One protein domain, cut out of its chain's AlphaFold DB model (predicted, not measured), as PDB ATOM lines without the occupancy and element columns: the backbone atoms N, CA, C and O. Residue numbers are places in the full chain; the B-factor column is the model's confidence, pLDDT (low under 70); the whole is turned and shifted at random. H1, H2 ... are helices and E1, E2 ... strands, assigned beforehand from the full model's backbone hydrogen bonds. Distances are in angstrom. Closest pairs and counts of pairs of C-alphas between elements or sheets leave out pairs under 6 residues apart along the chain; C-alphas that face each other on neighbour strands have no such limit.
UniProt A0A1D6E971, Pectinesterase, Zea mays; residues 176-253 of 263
ATOM      1  N   LEU A 176     -15.775 -19.610  34.154       97.44
ATOM      2  CA  LEU A 176     -15.930 -19.040  35.491       97.44
ATOM      3  C   LEU A 176     -17.040 -17.995  35.461       97.44
ATOM      4  O   LEU A 176     -17.061 -17.129  34.591       97.44
ATOM      5  N   VAL A 177     -17.962 -18.065  36.418       98.25
ATOM      6  CA  VAL A 177     -19.052 -17.093  36.552       98.25
ATOM      7  C   VAL A 177     -19.083 -16.601  37.990       98.25
ATOM      8  O   VAL A 177     -19.164 -17.409  38.910       98.25
ATOM      9  N   ILE A 178     -19.009 -15.284  38.181       98.25
ATOM     10  CA  ILE A 178     -19.173 -14.642  39.490       98.25
ATOM     11  C   ILE A 178     -20.454 -13.830  39.436       98.25
ATOM     12  O   ILE A 178     -20.554 -12.865  38.674       98.25
ATOM     13  N   MET A 179     -21.440 -14.226  40.234       97.69
ATOM     14  CA  MET A 179     -22.751 -13.600  40.203       97.69
ATOM     15  C   MET A 179     -23.344 -13.374  41.587       97.69
ATOM     16  O   MET A 179     -23.051 -14.112  42.526       97.69
ATOM     17  N   GLU A 180     -24.162 -12.325  41.704       96.62
ATOM     18  CA  GLU A 180     -24.871 -11.919  42.928       96.62
ATOM     19  C   GLU A 180     -23.980 -11.766  44.169       96.62
ATOM     20  O   GLU A 180     -24.430 -11.907  45.311       96.62
ATOM     21  N   SER A 181     -22.708 -11.454  43.940       96.06
ATOM     22  CA  SER A 181     -21.670 -11.437  44.963       96.06
ATOM     23  C   SER A 181     -21.246 -10.012  45.291       96.06
ATOM     24  O   SER A 181     -21.348  -9.111  44.459       96.06
ATOM     25  N   THR A 182     -20.744  -9.792  46.503       95.19
ATOM     26  CA  THR A 182     -20.086  -8.528  46.843       95.19
ATOM     27  C   THR A 182     -18.582  -8.678  46.643       95.19
ATOM     28  O   THR A 182     -17.968  -9.569  47.223       95.19
ATOM     29  N   ILE A 183     -17.996  -7.812  45.821       95.25
ATOM     30  CA  ILE A 183     -16.576  -7.803  45.479       95.25
ATOM     31  C   ILE A 183     -15.936  -6.577  46.131       95.25
ATOM     32  O   ILE A 183     -16.346  -5.436  45.898       95.25
ATOM     33  N   ALA A 184     -14.929  -6.817  46.966       89.56
ATOM     34  CA  ALA A 184     -14.189  -5.768  47.648       89.56
ATOM     35  C   ALA A 184     -13.160  -5.082  46.726       89.56
ATOM     36  O   ALA A 184     -12.779  -5.583  45.675       89.56
ATOM     37  N   ASP A 185     -12.708  -3.914  47.157       89.62
ATOM     38  CA  ASP A 185     -11.854  -2.937  46.466       89.62
ATOM     39  C   ASP A 185     -10.404  -3.373  46.235       89.62
ATOM     40  O   ASP A 185      -9.698  -2.736  45.460       89.62
ATOM     41  N   PHE A 186      -9.949  -4.455  46.866       86.44
ATOM     42  CA  PHE A 186      -8.597  -4.980  46.649       86.44
ATOM     43  C   PHE A 186      -8.454  -5.759  45.326       86.44
ATOM     44  O   PHE A 186      -7.340  -6.071  44.904       86.44
ATOM     45  N   ILE A 187      -9.569  -6.067  44.650       94.69
ATOM     46  CA  ILE A 187      -9.545  -6.655  43.310       94.69
ATOM     47  C   ILE A 187      -9.135  -5.593  42.295       94.69
ATOM     48  O   ILE A 187      -9.747  -4.529  42.181       94.69
ATOM     49  N   LYS A 188      -8.104  -5.914  41.516       95.38
ATOM     50  CA  LYS A 188      -7.611  -5.072  40.432       95.38
ATOM     51  C   LYS A 188      -8.740  -4.747  39.438       95.38
ATOM     52  O   LYS A 188      -9.505  -5.649  39.094       95.38
ATOM     53  N   PRO A 189      -8.858  -3.501  38.938       96.62
ATOM     54  CA  PRO A 189      -9.942  -3.112  38.030       96.62
ATOM     55  C   PRO A 189     -10.044  -3.975  36.766       96.62
ATOM     56  O   PRO A 189     -11.152  -4.222  36.288       96.62
ATOM     57  N   GLU A 190      -8.908  -4.485  36.280       97.31
ATOM     58  CA  GLU A 190      -8.808  -5.424  35.161       97.31
ATOM     59  C   GLU A 190      -9.589  -6.725  35.430       97.31
ATOM     60  O   GLU A 190     -10.099  -7.356  34.504       97.31
ATOM     61  N   GLY A 191      -9.734  -7.102  36.703       97.75
ATOM     62  CA  GLY A 191     -10.514  -8.233  37.200       97.75
ATOM     63  C   GLY A 191      -9.848  -9.583  36.979       97.75
ATOM     64  O   GLY A 191      -9.824 -10.401  37.886       97.75
ATOM     65  N   TYR A 192      -9.247  -9.812  35.817       97.94
ATOM     66  CA  TYR A 192      -8.661 -11.094  35.431       97.94
ATOM     67  C   TYR A 192      -7.232 -10.903  34.944       97.94
ATOM     68  O   TYR A 192      -6.885  -9.848  34.414       97.94
ATOM     69  N   MET A 193      -6.401 -11.931  35.107       96.12
ATOM     70  CA  MET A 193      -5.014 -11.890  34.644       96.12
ATOM     71  C   MET A 193      -4.711 -13.079  33.716       96.12
ATOM     72  O   MET A 193      -5.213 -14.184  33.953       96.12
ATOM     73  N   PRO A 194      -3.920 -12.893  32.643       95.25
ATOM     74  CA  PRO A 194      -3.615 -13.975  31.708       95.25
ATOM     75  C   PRO A 194      -2.956 -15.157  32.415       95.25
ATOM     76  O   PRO A 194      -2.214 -14.956  33.374       95.25
ATOM     77  N   TRP A 195      -3.168 -16.390  31.951       92.00
ATOM     78  CA  TRP A 195      -2.386 -17.533  32.439       92.00
ATOM     79  C   TRP A 195      -0.964 -17.491  31.872       92.00
ATOM     80  O   TRP A 195      -0.008 -17.312  32.625       92.00
ATOM     81  N   ASN A 196      -0.840 -17.577  30.545       89.88
ATOM     82  CA  ASN A 196       0.425 -17.502  29.825       89.88
ATOM     83  C   ASN A 196       0.207 -16.844  28.454       89.88
ATOM     84  O   ASN A 196      -0.391 -17.456  27.570       89.88
ATOM     85  N   GLY A 197       0.659 -15.599  28.287       92.06
ATOM     86  CA  GLY A 197       0.442 -14.845  27.051       92.06
ATOM     87  C   GLY A 197      -1.044 -14.737  26.697       92.06
ATOM     88  O   GLY A 197      -1.854 -14.347  27.535       92.06
ATOM     89  N   ASP A 198      -1.402 -15.098  25.468       92.75
ATOM     90  CA  ASP A 198      -2.774 -15.080  24.955       92.75
ATOM     91  C   ASP A 198      -3.522 -16.422  25.088       92.75
ATOM     92  O   ASP A 198      -4.657 -16.550  24.616       92.75
ATOM     93  N   PHE A 199      -2.929 -17.412  25.770       94.69
ATOM     94  CA  PHE A 199      -3.521 -18.736  25.956       94.69
ATOM     95  C   PHE A 199      -4.909 -18.663  26.607       94.69
ATOM     96  O   PHE A 199      -5.089 -18.060  27.668       94.69
ATOM     97  N   GLY A 200      -5.893 -19.304  25.972       93.00
ATOM     98  CA  GLY A 200      -7.267 -19.407  26.466       93.00
ATOM     99  C   GLY A 200      -8.085 -18.113  26.403       93.00
ATOM    100  O   GLY A 200      -9.297 -18.171  26.549       93.00
ATOM    101  N   ILE A 201      -7.480 -16.947  26.138       94.88
ATOM    102  CA  ILE A 201      -8.157 -15.635  26.193       94.88
ATOM    103  C   ILE A 201      -9.336 -15.526  25.210       94.88
ATOM    104  O   ILE A 201     -10.332 -14.856  25.490       94.88
ATOM    105  N   LYS A 202      -9.226 -16.176  24.046       94.50
ATOM    106  CA  LYS A 202     -10.256 -16.154  22.994       94.50
ATOM    107  C   LYS A 202     -11.364 -17.190  23.202       94.50
ATOM    108  O   LYS A 202     -12.424 -17.049  22.609       94.50
ATOM    109  N   THR A 203     -11.093 -18.232  23.980       97.06
ATOM    110  CA  THR A 203     -11.906 -19.459  24.072       97.06
ATOM    111  C   THR A 203     -12.516 -19.678  25.455       97.06
ATOM    112  O   THR A 203     -13.447 -20.471  25.587       97.06
ATOM    113  N   LEU A 204     -12.006 -18.994  26.482       98.12
ATOM    114  CA  LEU A 204     -12.590 -18.982  27.818       98.12
ATOM    115  C   LEU A 204     -14.000 -18.375  27.808       98.12
ATOM    116  O   LEU A 204     -14.364 -17.626  26.905       98.12
ATOM    117  N   TYR A 205     -14.767 -18.668  28.854       98.38
ATOM    118  CA  TYR A 205     -16.040 -18.012  29.141       98.38
ATOM    119  C   TYR A 205     -16.028 -17.514  30.583       98.38
ATOM    120  O   TYR A 205     -16.313 -18.272  31.517       98.38
ATOM    121  N   TYR A 206     -15.643 -16.256  30.773       98.50
ATOM    122  CA  TYR A 206     -15.654 -15.588  32.073       98.50
ATOM    123  C   TYR A 206     -16.800 -14.594  32.114       98.50
ATOM    124  O   TYR A 206     -16.902 -13.748  31.231       98.50
ATOM    125  N   ALA A 207     -17.659 -14.693  33.127       98.44
ATOM    126  CA  ALA A 207     -18.834 -13.840  33.207       98.44
ATOM    127  C   ALA A 207     -19.078 -13.235  34.590       98.44
ATOM    128  O   ALA A 207     -18.865 -13.879  35.620       98.44
ATOM    129  N   GLU A 208     -19.590 -12.005  34.593       98.75
ATOM    130  CA  GLU A 208     -20.056 -11.303  35.789       98.75
ATOM    131  C   GLU A 208     -21.539 -10.921  35.662       98.75
ATOM    132  O   GLU A 208     -21.968 -10.418  34.621       98.75
ATOM    133  N   TYR A 209     -22.326 -11.143  36.726       98.44
ATOM    134  CA  TYR A 209     -23.747 -10.769  36.784       98.44
ATOM    135  C   TYR A 209     -24.156 -10.230  38.158       98.44
ATOM    136  O   TYR A 209     -24.017 -10.910  39.170       98.44
ATOM    137  N   ASN A 210     -24.735  -9.027  38.190       97.38
ATOM    138  CA  ASN A 210     -25.345  -8.435  39.391       97.38
ATOM    139  C   ASN A 210     -24.432  -8.436  40.642       97.38
ATOM    140  O   ASN A 210     -24.900  -8.608  41.771       97.38
ATOM    141  N   ASN A 211     -23.122  -8.269  40.437       97.88
ATOM    142  CA  ASN A 211     -22.161  -8.106  41.524       97.88
ATOM    143  C   ASN A 211     -22.252  -6.691  42.112       97.88
ATOM    144  O   ASN A 211     -22.604  -5.731  41.424       97.88
ATOM    145  N   ARG A 212     -21.928  -6.556  43.398       95.56
ATOM    146  CA  ARG A 212     -21.995  -5.307  44.169       95.56
ATOM    147  C   ARG A 212     -20.672  -5.033  44.875       95.56
ATOM    148  O   ARG A 212     -19.808  -5.897  44.947       95.56
ATOM    149  N   GLY A 213     -20.534  -3.845  45.449       95.12
ATOM    150  CA  GLY A 213     -19.333  -3.452  46.180       95.12
ATOM    151  C   GLY A 213     -18.280  -2.775  45.297       95.12
ATOM    152  O   GLY A 213     -18.430  -2.693  44.076       95.12
ATOM    153  N   PRO A 214     -17.223  -2.236  45.913       94.00
ATOM    154  CA  PRO A 214     -16.303  -1.316  45.247       94.00
ATOM    155  C   PRO A 214     -15.395  -1.985  44.204       94.00
ATOM    156  O   PRO A 214     -14.922  -1.302  43.300       94.00
ATOM    157  N   GLY A 215     -15.193  -3.307  44.264       95.56
ATOM    158  CA  GLY A 215     -14.454  -4.065  43.244       95.56
ATOM    159  C   GLY A 215     -15.318  -4.615  42.103       95.56
ATOM    160  O   GLY A 215     -14.793  -5.204  41.156       95.56
ATOM    161  N   ALA A 216     -16.643  -4.439  42.162       97.31
ATOM    162  CA  ALA A 216     -17.572  -5.006  41.179       97.31
ATOM    163  C   ALA A 216     -17.721  -4.174  39.896       97.31
ATOM    164  O   ALA A 216     -18.388  -4.606  38.960       97.31
ATOM    165  N   GLY A 217     -17.122  -2.980  39.828       97.31
ATOM    166  CA  GLY A 217     -17.184  -2.134  38.638       97.31
ATOM    167  C   GLY A 217     -16.536  -2.806  37.424       97.31
ATOM    168  O   GLY A 217     -15.354  -3.141  37.456       97.31
ATOM    169  N   THR A 218     -17.289  -2.958  36.333       98.12
ATOM    170  CA  THR A 218     -16.838  -3.692  35.136       98.12
ATOM    171  C   THR A 218     -16.239  -2.808  34.036       98.12
ATOM    172  O   THR A 218     -15.677  -3.316  33.072       98.12
ATOM    173  N   SER A 219     -16.296  -1.479  34.178       97.56
ATOM    174  CA  SER A 219     -15.883  -0.515  33.141       97.56
ATOM    175  C   SER A 219     -14.394  -0.542  32.779       97.56
ATOM    176  O   SER A 219     -14.010   0.007  31.749       97.56
ATOM    177  N   LYS A 220     -13.555  -1.155  33.622       97.88
ATOM    178  CA  LYS A 220     -12.100  -1.284  33.434       97.88
ATOM    179  C   LYS A 220     -11.632  -2.737  33.322       97.88
ATOM    180  O   LYS A 220     -10.434  -2.993  33.418       97.88
ATOM    181  N   ARG A 221     -12.560  -3.683  33.152       98.25
ATOM    182  CA  ARG A 221     -12.219  -5.097  32.978       98.25
ATOM    183  C   ARG A 221     -11.422  -5.308  31.698       98.25
ATOM    184  O   ARG A 221     -11.455  -4.492  30.777       98.25
ATOM    185  N   VAL A 222     -10.710  -6.427  31.654       97.50
ATOM    186  CA  VAL A 222     -10.026  -6.899  30.450       97.50
ATOM    187  C   VAL A 222     -10.949  -6.895  29.226       97.50
ATOM    188  O   VAL A 222     -12.122  -7.249  29.302       97.50
ATOM    189  N   THR A 223     -10.401  -6.559  28.060       97.50
ATOM    190  CA  THR A 223     -11.128  -6.538  26.778       97.50
ATOM    191  C   THR A 223     -11.071  -7.889  26.057       97.50
ATOM    192  O   THR A 223     -10.962  -7.953  24.832       97.50
ATOM    193  N   TRP A 224     -11.026  -8.985  26.814       97.75
ATOM    194  CA  TRP A 224     -10.883 -10.329  26.263       97.75
ATOM    195  C   TRP A 224     -12.168 -10.759  25.545       97.75
ATOM    196  O   TRP A 224     -13.242 -10.565  26.107       97.75
ATOM    197  N   PRO A 225     -12.092 -11.394  24.358       97.44
ATOM    198  CA  PRO A 225     -13.288 -11.854  23.650       97.44
ATOM    199  C   PRO A 225     -14.175 -12.804  24.468       97.44
ATOM    200  O   PRO A 225     -15.391 -12.773  24.310       97.44
ATOM    201  N   GLY A 226     -13.573 -13.622  25.341       96.25
ATOM    202  CA  GLY A 226     -14.284 -14.552  26.223       96.25
ATOM    203  C   GLY A 226     -14.788 -13.958  27.546       96.25
ATOM    204  O   GLY A 226     -15.328 -14.692  28.373       96.25
ATOM    205  N   PHE A 227     -14.571 -12.661  27.803       98.25
ATOM    206  CA  PHE A 227     -15.118 -11.987  28.982       98.25
ATOM    207  C   PHE A 227     -16.478 -11.355  28.669       98.25
ATOM    208  O   PHE A 227     -16.647 -10.670  27.658       98.25
ATOM    209  N   HIS A 228     -17.443 -11.544  29.569       98.06
ATOM    210  CA  HIS A 228     -18.822 -11.120  29.374       98.06
ATOM    211  C   HIS A 228     -19.416 -10.487  30.639       98.06
ATOM    212  O   HIS A 228     -19.361 -11.042  31.732       98.06
ATOM    213  N   VAL A 229     -20.089  -9.349  30.478       98.31
ATOM    214  CA  VAL A 229     -21.073  -8.876  31.461       98.31
ATOM    215  C   VAL A 229     -22.432  -9.338  30.960       98.31
ATOM    216  O   VAL A 229     -22.907  -8.853  29.933       98.31
ATOM    217  N   ILE A 230     -23.010 -10.328  31.631       98.50
ATOM    218  CA  ILE A 230     -24.171 -11.064  31.110       98.50
ATOM    219  C   ILE A 230     -25.485 -10.558  31.704       98.50
ATOM    220  O   ILE A 230     -25.509  -9.914  32.752       98.50
ATOM    221  N   GLY A 231     -26.599 -10.847  31.026       97.94
ATOM    222  CA  GLY A 231     -27.945 -10.556  31.522       97.94
ATOM    223  C   GLY A 231     -28.524 -11.688  32.377       97.94
ATOM    224  O   GLY A 231     -28.007 -12.805  32.392       97.94
ATOM    225  N   ARG A 232     -29.661 -11.427  33.042       97.25
ATOM    226  CA  ARG A 232     -30.337 -12.396  33.931       97.25
ATOM    227  C   ARG A 232     -30.627 -13.736  33.252       97.25
ATOM    228  O   ARG A 232     -30.426 -14.776  33.860       97.25
ATOM    229  N   LYS A 233     -31.073 -13.701  31.992       96.56
ATOM    230  CA  LYS A 233     -31.424 -14.898  31.213       96.56
ATOM    231  C   LYS A 233     -30.224 -15.824  30.987       96.56
ATOM    232  O   LYS A 233     -30.368 -17.039  31.061       96.56
ATOM    233  N   ASP A 234     -29.052 -15.257  30.726       97.19
ATOM    234  CA  ASP A 234     -27.830 -16.039  30.525       97.19
ATOM    235  C   ASP A 234     -27.276 -16.519  31.872       97.19
ATOM    236  O   ASP A 234     -26.855 -17.665  31.999       97.19
ATOM    237  N   ALA A 235     -27.342 -15.665  32.900       97.94
ATOM    238  CA  ALA A 235     -26.922 -16.002  34.257       97.94
ATOM    239  C   ALA A 235     -27.756 -17.142  34.869       97.94
ATOM    240  O   ALA A 235     -27.229 -17.938  35.644       97.94
ATOM    241  N   GLU A 236     -29.034 -17.267  34.493       97.81
ATOM    242  CA  GLU A 236     -29.941 -18.295  35.012       97.81
ATOM    243  C   GLU A 236     -29.396 -19.700  34.755       97.81
ATOM    244  O   GLU A 236     -29.465 -20.546  35.642       97.81
ATOM    245  N   GLN A 237     -28.748 -19.918  33.605       97.56
ATOM    246  CA  GLN A 237     -28.146 -21.202  33.229       97.56
ATOM    247  C   GLN A 237     -27.028 -21.655  34.179       97.56
ATOM    248  O   GLN A 237     -26.694 -22.837  34.203       97.56
ATOM    249  N   PHE A 238     -26.458 -20.733  34.958       97.56
ATOM    250  CA  PHE A 238     -25.401 -21.006  35.932       97.56
ATOM    251  C   PHE A 238     -25.923 -21.141  37.371       97.56
ATOM    252  O   PHE A 238     -25.132 -21.345  38.290       97.56
ATOM    253  N   THR A 239     -27.236 -21.032  37.595       97.88
ATOM    254  CA  THR A 239     -27.837 -21.282  38.916       97.88
ATOM    255  C   THR A 239     -27.903 -22.783  39.220       97.88
ATOM    256  O   THR A 239     -27.804 -23.623  38.324       97.88
ATOM    257  N   ALA A 240     -28.051 -23.148  40.498       97.00
ATOM    258  CA  ALA A 240     -27.957 -24.544  40.930       97.00
ATOM    259  C   ALA A 240     -29.016 -25.460  40.287       97.00
ATOM    260  O   ALA A 240     -28.765 -26.643  40.076       97.00
ATOM    261  N   GLY A 241     -30.193 -24.926  39.962       97.19
ATOM    262  CA  GLY A 241     -31.270 -25.643  39.288       97.19
ATOM    263  C   GLY A 241     -30.828 -26.210  37.938       97.19
ATOM    264  O   GLY A 241     -30.732 -27.426  37.831       97.19
ATOM    265  N   PRO A 242     -30.552 -25.369  36.928       97.25
ATOM    266  CA  PRO A 242     -30.161 -25.820  35.595       97.25
ATOM    267  C   PRO A 242     -28.704 -26.286  35.475       97.25
ATOM    268  O   PRO A 242     -28.420 -27.119  34.625       97.25
ATOM    269  N   PHE A 243     -27.765 -25.766  36.276       97.50
ATOM    270  CA  PHE A 243     -26.341 -26.052  36.055       97.50
ATOM    271  C   PHE A 243     -25.890 -27.411  36.601       97.50
ATOM    272  O   PHE A 243     -25.016 -28.054  36.023       97.50
ATOM    273  N   ILE A 244     -26.459 -27.829  37.734       96.12
ATOM    274  CA  ILE A 244     -26.100 -29.071  38.444       96.12
ATOM    275  C   ILE A 244     -27.325 -29.939  38.742       96.12
ATOM    276  O   ILE A 244     -27.288 -30.765  39.657       96.12
ATOM    277  N   ASP A 245     -28.428 -29.698  38.029       96.81
ATOM    278  CA  ASP A 245     -29.715 -30.365  38.229       96.81
ATOM    279  C   ASP A 245     -30.148 -30.386  39.704       96.81
ATOM    280  O   ASP A 245     -30.662 -31.381  40.226       96.81
ATOM    281  N   GLY A 246     -29.913 -29.279  40.417       95.56
ATOM    282  CA  GLY A 246     -29.975 -29.229  41.877       95.56
ATOM    283  C   GLY A 246     -31.323 -29.670  42.455       95.56
ATOM    284  O   GLY A 246     -31.371 -30.276  43.524       95.56
ATOM    285  N   GLY A 247     -32.422 -29.453  41.724       94.94
ATOM    286  CA  GLY A 247     -33.766 -29.882  42.131       94.94
ATOM    287  C   GLY A 247     -33.946 -31.405  42.229       94.94
ATOM    288  O   GLY A 247     -34.859 -31.876  42.919       94.94
ATOM    289  N   LEU A 248     -33.077 -32.184  41.574       96.25
ATOM    290  CA  LEU A 248     -33.111 -33.644  41.619       96.25
ATOM    291  C   LEU A 248     -32.550 -34.198  42.928       96.25
ATOM    292  O   LEU A 248     -33.059 -35.211  43.402       96.25
ATOM    293  N   TRP A 249     -31.546 -33.548  43.523       94.81
ATOM    294  CA  TRP A 249     -30.756 -34.163  44.594       94.81
ATOM    295  C   TRP A 249     -30.546 -33.299  45.845       94.81
ATOM    296  O   TRP A 249     -30.516 -33.855  46.942       94.81
ATOM    297  N   LEU A 250     -30.480 -31.965  45.739       92.44
ATOM    298  CA  LEU A 250     -30.157 -31.093  46.885       92.44
ATOM    299  C   LEU A 250     -31.180 -31.189  48.023       92.44
ATOM    300  O   LEU A 250     -30.829 -31.110  49.195       92.44
ATOM    301  N   LYS A 251     -32.453 -31.446  47.705       92.12
ATOM    302  CA  LYS A 251     -33.503 -31.652  48.718       92.12
ATOM    303  C   LYS A 251     -33.236 -32.836  49.654       92.12
ATOM    304  O   LYS A 251     -33.755 -32.852  50.764       92.12
ATOM    305  N   PHE A 252     -32.441 -33.815  49.221       92.25
ATOM    306  CA  PHE A 252     -32.128 -35.006  50.010       92.25
ATOM    307  C   PHE A 252     -30.894 -34.831  50.901       92.25
ATOM    308  O   PHE A 252     -30.650 -35.681  51.751       92.25
ATOM    309  N   THR A 253     -30.129 -33.744  50.746       91.88
ATOM    310  CA  THR A 253     -28.927 -33.503  51.561       91.88
ATOM    311  C   THR A 253     -29.244 -32.855  52.910       91.88
ATOM    312  O   THR A 253     -28.385 -32.811  53.784       91.88
TER     313      THR A 253
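Overview. This is residues 176 to 253 of the 263 residues of the protein "Pectinesterase" of Zea mays (UniProt A0A1D6E971). With little regular structure, the domain is a small sheet of three parallel strands, ordered E1 E2 E3, with two long loops swinging out over one face and a tail of three short helices leading off the other. Residues 242 to 249 stick out. The printed part has 78 residues, 28 in named elements, E1 E2 E3 H1 H2 H3 along the chain, mixed in class. It is loose, with a radius of gyration of the C-alphas of 14.6 A, spanning 43 by 29 by 22 A.

Arrangement. E1, residues 176 to 179, is parallel to E2, residues 205 to 209; N 178 and O 207, 2.9 A apart, are within hydrogen-bond range. E2 is parallel to E3, residues 227 to 229, with N 228 and O 206 at 2.8 A. H1, residues 232 to 236, is on the sheet over E2; their closest C-alphas, of Tyr 209 and Ala 235, are 6.6 A apart. H2, residues 240 to 243, and H3, residues 246 to 252, only just touch, only at the corner, with 3 pairs of C-alphas within 8 A, the closest those of Ala 240 and Gly 246, 5.2 A. Every O i to N i+4 pair is within hydrogen-bond range in H1, and 1 of 3 in H3, beside 2 of its 4 O i to N i+3 pairs; H2, with 4 residues, is too short for any O i to N i+4 pair.

Along the chain. E1 begins at C-alpha 176 (-15.930, -19.040, 35.491); E2 is 13.0 A long. H3, 10.2 A long, ends at C-alpha 252 (-32.128, -35.006, 50.010).

Size, cuts and confidence. The C-alphas farthest apart, of Gly 197 and Phe 252, are 44.7 A apart. The links E1 to E2 and E2 to E3 are long. The printed part has no cut, and no printed residue is under 70 in pLDDT.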